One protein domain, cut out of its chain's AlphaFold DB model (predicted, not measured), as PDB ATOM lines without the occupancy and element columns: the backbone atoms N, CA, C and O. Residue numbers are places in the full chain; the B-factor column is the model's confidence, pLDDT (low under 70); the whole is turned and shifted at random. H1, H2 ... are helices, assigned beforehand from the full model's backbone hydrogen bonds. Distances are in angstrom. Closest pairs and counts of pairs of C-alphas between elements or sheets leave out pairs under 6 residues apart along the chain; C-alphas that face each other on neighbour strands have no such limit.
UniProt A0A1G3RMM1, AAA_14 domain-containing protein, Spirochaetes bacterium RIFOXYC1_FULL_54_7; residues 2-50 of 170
ATOM      1  N   GLN A   2     135.706  99.307 129.181       55.19
ATOM      2  CA  GLN A   2     134.444 100.065 129.272       55.19
ATOM      3  C   GLN A   2     133.546  99.589 130.427       55.19
ATOM      4  O   GLN A   2     132.653 100.311 130.836       55.19
ATOM      5  N   GLU A   3     133.830  98.422 131.012       64.69
ATOM      6  CA  GLU A   3     133.065  97.832 132.123       64.69
ATOM      7  C   GLU A   3     133.451  98.375 133.512       64.69
ATOM      8  O   GLU A   3     133.245  97.725 134.536       64.69
ATOM      9  N   VAL A   4     134.057  99.562 133.569       74.12
ATOM     10  CA  VAL A   4     134.447 100.185 134.836       74.12
ATOM     11  C   VAL A   4     133.307 101.065 135.327       74.12
ATOM     12  O   VAL A   4     132.799 101.911 134.594       74.12
ATOM     13  N   VAL A   5     132.939 100.897 136.597       77.06
ATOM     14  CA  VAL A   5     131.912 101.711 137.257       77.06
ATOM     15  C   VAL A   5     132.239 103.203 137.112       77.06
ATOM     16  O   VAL A   5     133.316 103.650 137.508       77.06
ATOM     17  N   GLY A   6     131.297 103.982 136.574       79.44
ATOM     18  CA  GLY A   6     131.427 105.435 136.421       79.44
ATOM     19  C   GLY A   6     132.130 105.900 135.140       79.44
ATOM     20  O   GLY A   6     132.497 107.077 135.052       79.44
ATOM     21  N   PHE A   7     132.299 105.019 134.153       83.75
ATOM     22  CA  PHE A   7     132.846 105.345 132.832       83.75
ATOM     23  C   PHE A   7     132.156 106.563 132.188       83.75
ATOM     24  O   PHE A   7     132.820 107.480 131.702       83.75
ATOM     25  N   GLU A   8     130.831 106.641 132.279       80.62
ATOM     26  CA  GLU A   8     129.999 107.704 131.711       80.62
ATOM     27  C   GLU A   8     130.320 109.074 132.324       80.62
ATOM     28  O   GLU A   8     130.361 110.093 131.629       80.62
ATOM     29  N   ARG A   9     130.593 109.106 133.635       82.94
ATOM     30  CA  ARG A   9     130.942 110.337 134.363       82.94
ATOM     31  C   ARG A   9     132.326 110.836 133.976       82.94
ATOM     32  O   ARG A   9     132.504 112.043 133.812       82.94
ATOM     33  N   LEU A  10     133.286 109.923 133.815       85.31
ATOM     34  CA  LEU A  10     134.631 110.255 133.348       85.31
ATOM     35  C   LEU A  10     134.578 110.854 131.940       85.31
ATOM     36  O   LEU A  10     135.119 111.936 131.719       85.31
ATOM     37  N   VAL A  11     133.877 110.189 131.019       85.62
ATOM     38  CA  VAL A  11     133.688 110.661 129.640       85.62
ATOM     39  C   VAL A  11     133.039 112.044 129.621       85.62
ATOM     40  O   VAL A  11     133.548 112.950 128.962       85.62
ATOM     41  N   ASN A  12     131.959 112.243 130.382       84.31
ATOM     42  CA  ASN A  12     131.291 113.540 130.460       84.31
ATOM     43  C   ASN A  12     132.208 114.640 131.027       84.31
ATOM     44  O   ASN A  12     132.198 115.759 130.520       84.31
ATOM     45  N   SER A  13     133.018 114.329 132.044       86.06
ATOM     46  CA  SER A  13     133.984 115.269 132.629       86.06
ATOM     47  C   SER A  13     135.075 115.669 131.632       86.06
ATOM     48  O   SER A  13     135.365 116.855 131.470       86.06
ATOM     49  N   LEU A  14     135.633 114.696 130.903       87.81
ATOM     50  CA  LEU A  14     136.637 114.947 129.866       87.81
ATOM     51  C   LEU A  14     136.066 115.811 128.739       87.81
ATOM     52  O   LEU A  14     136.676 116.824 128.398       87.81
ATOM     53  N   ASN A  15     134.870 115.472 128.249       85.06
ATOM     54  CA  ASN A  15     134.181 116.239 127.213       85.06
ATOM     55  C   ASN A  15     133.883 117.679 127.679       85.06
ATOM     56  O   ASN A  15     134.144 118.639 126.962       85.06
ATOM     57  N   ALA A  16     133.403 117.853 128.917       85.00
ATOM     58  CA  ALA A  16     133.106 119.172 129.484       85.00
ATOM     59  C   ALA A  16     134.361 120.020 129.753       85.00
ATOM     60  O   ALA A  16     134.284 121.246 129.752       85.00
ATOM     61  N   SER A  17     135.515 119.387 129.986       87.50
ATOM     62  CA  SER A  17     136.765 120.100 130.264       87.50
ATOM     63  C   SER A  17     137.318 120.860 129.052       87.50
ATOM     64  O   SER A  17     138.135 121.762 129.239       87.50
ATOM     65  N   GLY A  18     136.925 120.478 127.829       83.75
ATOM     66  CA  GLY A  18     137.431 121.056 126.578       83.75
ATOM     67  C   GLY A  18     138.923 120.809 126.315       83.75
ATOM     68  O   GLY A  18     139.492 121.412 125.413       83.75
ATOM     69  N   LYS A  19     139.580 119.953 127.111       87.38
ATOM     70  CA  LYS A  19     141.027 119.682 127.018       87.38
ATOM     71  C   LYS A  19     141.377 118.494 126.121       87.38
ATOM     72  O   LYS A  19     142.556 118.265 125.871       87.38
ATOM     73  N   ALA A  20     140.382 117.724 125.690       85.75
ATOM     74  CA  ALA A  20     140.559 116.544 124.855       85.75
ATOM     75  C   ALA A  20     139.322 116.307 123.983       85.75
ATOM     76  O   ALA A  20     138.196 116.527 124.427       85.75
ATOM     77  N   GLU A  21     139.544 115.798 122.774       86.00
ATOM     78  CA  GLU A  21     138.497 115.187 121.959       86.00
ATOM     79  C   GLU A  21     138.330 113.722 122.373       86.00
ATOM     80  O   GLU A  21     139.311 112.991 122.533       86.00
ATOM     81  N   VAL A  22     137.086 113.292 122.585       86.38
ATOM     82  CA  VAL A  22     136.778 111.957 123.104       86.38
ATOM     83  C   VAL A  22     136.123 111.119 122.014       86.38
ATOM     84  O   VAL A  22     135.010 111.409 121.584       86.38
ATOM     85  N   PHE A  23     136.798 110.042 121.613       86.50
ATOM     86  CA  PHE A  23     136.276 109.046 120.679       86.50
ATOM     87  C   PHE A  23     135.963 107.753 121.426       86.50
ATOM     88  O   PHE A  23     136.789 107.242 122.184       86.50
ATOM     89  N   ILE A  24     134.764 107.217 121.209       82.25
ATOM     90  CA  ILE A  24     134.307 105.966 121.818       82.25
ATOM     91  C   ILE A  24     133.885 105.042 120.688       82.25
ATOM     92  O   ILE A  24     132.992 105.375 119.914       82.25
ATOM     93  N   SER A  25     134.520 103.877 120.604       82.69
ATOM     94  CA  SER A  25     134.092 102.785 119.736       82.69
ATOM     95  C   SER A  25     133.575 101.630 120.581       82.69
ATOM     96  O   SER A  25     134.010 101.408 121.712       82.69
ATOM     97  N   GLY A  26     132.624 100.891 120.036       74.12
ATOM     98  CA  GLY A  26     132.084  99.707 120.674       74.12
ATOM     99  C   GLY A  26     131.369  98.849 119.652       74.12
ATOM    100  O   GLY A  26     130.779  99.365 118.710       74.12
ATOM    101  N   SER A  27     131.429  97.537 119.841       63.97
ATOM    102  CA  SER A  27     130.779  96.562 118.962       63.97
ATOM    103  C   SER A  27     129.276  96.411 119.229       63.97
ATOM    104  O   SER A  27     128.631  95.591 118.589       63.97
ATOM    105  N   ASN A  28     128.708  97.171 120.174       60.75
ATOM    106  CA  ASN A  28     127.294  97.110 120.531       60.75
ATOM    107  C   ASN A  28     126.738  98.514 120.824       60.75
ATOM    108  O   ASN A  28     127.331  99.287 121.582       60.75
ATOM    109  N   SER A  29     125.553  98.807 120.281       57.88
ATOM    110  CA  SER A  29     124.790 100.042 120.509       57.88
ATOM    111  C   SER A  29     124.408 100.255 121.979       57.88
ATOM    112  O   SER A  29     124.079 101.377 122.375       57.88
ATOM    113  N   LYS A  30     124.517  99.214 122.822       58.03
ATOM    114  CA  LYS A  30     124.190  99.285 124.253       58.03
ATOM    115  C   LYS A  30     124.942 100.401 124.987       58.03
ATOM    116  O   LYS A  30     124.341 101.059 125.835       58.03
ATOM    117  N   LEU A  31     126.196 100.664 124.600       59.06
ATOM    118  CA  LEU A  31     127.038 101.730 125.161       59.06
ATOM    119  C   LEU A  31     126.376 103.107 125.095       59.06
ATOM    120  O   LEU A  31     126.530 103.888 126.021       59.06
ATOM    121  N   LEU A  32     125.621 103.395 124.033       56.72
ATOM    122  CA  LEU A  32     124.936 104.674 123.834       56.72
ATOM    123  C   LEU A  32     123.439 104.604 124.169       56.72
ATOM    124  O   LEU A  32     122.775 105.625 124.176       56.72
ATOM    125  N   SER A  33     122.877 103.429 124.447       57.69
ATOM    126  CA  SER A  33     121.414 103.248 124.474       57.69
ATOM    127  C   SER A  33     120.699 103.646 125.776       57.69
ATOM    128  O   SER A  33     119.473 103.682 125.789       57.69
ATOM    129  N   GLY A  34     121.413 103.939 126.868       60.88
ATOM    130  CA  GLY A  34     120.777 104.190 128.172       60.88
ATOM    131  C   GLY A  34     121.479 105.253 129.009       60.88
ATOM    132  O   GLY A  34     121.100 106.422 128.993       60.88
ATOM    133  N   GLU A  35     122.512 104.864 129.757       62.53
ATOM    134  CA  GLU A  35     123.134 105.759 130.743       62.53
ATOM    135  C   GLU A  35     124.069 106.784 130.097       62.53
ATOM    136  O   GLU A  35     123.940 107.981 130.353       62.53
ATOM    137  N   LEU A  36     124.955 106.357 129.192       69.31
ATOM    138  CA  LEU A  36     125.917 107.255 128.550       69.31
ATOM    139  C   LEU A  36     125.231 108.347 127.712       69.31
ATOM    140  O   LEU A  36     125.610 109.511 127.818       69.31
ATOM    141  N   ALA A  37     124.200 108.017 126.924       67.19
ATOM    142  CA  ALA A  37     123.450 109.025 126.165       67.19
ATOM    143  C   ALA A  37     122.653 109.976 127.062       67.19
ATOM    144  O   ALA A  37     122.494 111.147 126.713       67.19
ATOM    145  N   THR A  38     122.208 109.522 128.237       70.69
ATOM    146  CA  THR A  38     121.602 110.410 129.238       70.69
ATOM    147  C   THR A  38     122.647 111.379 129.799       70.69
ATOM    148  O   THR A  38     122.402 112.579 129.892       70.69
ATOM    149  N   PHE A  39     123.859 110.905 130.107       72.19
ATOM    150  CA  PHE A  39     124.942 111.784 130.561       72.19
ATOM    151  C   PHE A  39     125.452 112.724 129.471       72.19
ATOM    152  O   PHE A  39     125.897 113.824 129.791       72.19
ATOM    153  N   LEU A  40     125.391 112.324 128.204       73.81
ATOM    154  CA  LEU A  40     125.930 113.075 127.074       73.81
ATOM    155  C   LEU A  40     124.857 113.750 126.217       73.81
ATOM    156  O   LEU A  40     125.209 114.231 125.149       73.81
ATOM    157  N   THR A  41     123.588 113.812 126.639       72.69
ATOM    158  CA  THR A  41     122.446 114.228 125.795       72.69
ATOM    159  C   THR A  41     122.769 115.441 124.911       72.69
ATOM    160  O   THR A  41     123.082 116.520 125.414       72.69
ATOM    161  N   GLY A  42     122.742 115.237 123.586       71.69
ATOM    162  CA  GLY A  42     123.015 116.259 122.562       71.69
ATOM    163  C   GLY A  42     124.485 116.670 122.378       71.69
ATOM    164  O   GLY A  42     124.778 117.513 121.538       71.69
ATOM    165  N   ARG A  43     125.418 116.097 123.145       78.50
ATOM    166  CA  ARG A  43     126.858 116.425 123.166       78.50
ATOM    167  C   ARG A  43     127.732 115.301 122.605       78.50
ATOM    168  O   ARG A  43     128.897 115.178 122.980       78.50
ATOM    169  N   TYR A  44     127.158 114.475 121.738       80.00
ATOM    170  CA  TYR A  44     127.856 113.433 120.993       80.00
ATOM    171  C   TYR A  44     127.315 113.358 119.565       80.00
ATOM    172  O   TYR A  44     126.147 113.654 119.320       80.00
ATOM    173  N   ASN A  45     128.172 112.929 118.642       81.12
ATOM    174  CA  ASN A  45     127.783 112.533 117.294       81.12
ATOM    175  C   ASN A  45     127.976 111.023 117.178       81.12
ATOM    176  O   ASN A  45     129.063 110.517 117.462       81.12
ATOM    177  N   THR A  46     126.926 110.302 116.791       80.38
ATOM    178  CA  THR A  46     127.011 108.860 116.544       80.38
ATOM    179  C   THR A  46     127.290 108.618 115.075       80.38
ATOM    180  O   THR A  46     126.576 109.124 114.213       80.38
ATOM    181  N   ILE A  47     128.316 107.817 114.808       84.94
ATOM    182  CA  ILE A  47     128.602 107.286 113.481       84.94
ATOM    183  C   ILE A  47     128.284 105.800 113.539       84.94
ATOM    184  O   ILE A  47     128.934 105.049 114.268       84.94
ATOM    185  N   GLU A  48     127.255 105.390 112.808       83.69
ATOM    186  CA  GLU A  48     126.941 103.979 112.631       83.69
ATOM    187  C   GLU A  48     127.823 103.410 111.520       83.69
ATOM    188  O   GLU A  48     127.867 103.942 110.411       83.69
ATOM    189  N   VAL A  49     128.559 102.346 111.836       86.12
ATOM    190  CA  VAL A  49     129.441 101.671 110.880       86.12
ATOM    191  C   VAL A  49     128.720 100.435 110.368       86.12
ATOM    192  O   VAL A  49     128.565  99.450 111.089       86.12
ATOM    193  N   LEU A  50     128.266 100.506 109.120       89.56
ATOM    194  CA  LEU A  50     127.604  99.406 108.429       89.56
ATOM    195  C   LEU A  50     128.627  98.528 107.687       89.56
ATOM    196  O   LEU A  50     129.759  98.961 107.448       89.56
TER     197      LEU A  50
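What this domain is: This is residues 2 to 50 of the 170 residues of the protein "AAA_14 domain-containing protein" of Spirochaetes bacterium RIFOXYC1_FULL_54_7 (UniProt A0A1G3RMM1). One helix of moderate length, H1, has the short helix H3 packed on its side near its first residues, and a long link of residues 18 to 28 folds back from the other end of H1 to a second short helix, H2. H2 is followed at once by H3, and a final stretch, residues 40 to 50, leads away from H3 without a named element. The 49 printed residues hold three named helices, in the order H1, H2, H3, and no named strand; the class is all helix, though under half of the residues, 20 of 49, are in named elements. The whole is compact, with a radius of gyration of the C-alphas of 10.7 A and spans of 31 by 22 by 16 A.

How they stand to each other: H1, residues 7 to 17, touches H3, residues 35 to 39. Their closest C-alphas, those of Glu 8 and Leu 36, are 5.2 A apart, and their centres are 10.7 A apart. H2, residues 29 to 32, meets H3 only through their tight link of 2 residues; the two are near each other, with 5 pairs of C-alphas within 10 A. H1 and H2 are apart. In H1 and H3 every O i to N i+4 pair is within hydrogen-bond range; H2 is too short for such a pair, and its 1 pair of O i and N i+3 is within range.

Where its parts are: H1 runs 15.5 A from C-alpha 7 at (132.846, 105.345, 132.832) to C-alpha 17 at (136.765, 120.100, 130.264). H2 is 5.7 A long from first to last C-alpha. H3 is 6.3 A long and ends with C-alpha 39 at (124.942, 111.784, 130.561).

The domain as a whole: The two C-alphas farthest apart, those of Ser 17 and Leu 50, are 31.4 A apart. The printed part has no cut, and the link from H1 to H2, 11 residues, is long. The mean pLDDT of the printed part is 76.3; residues 2 to 3 and 27 to 37 of the model are under 70.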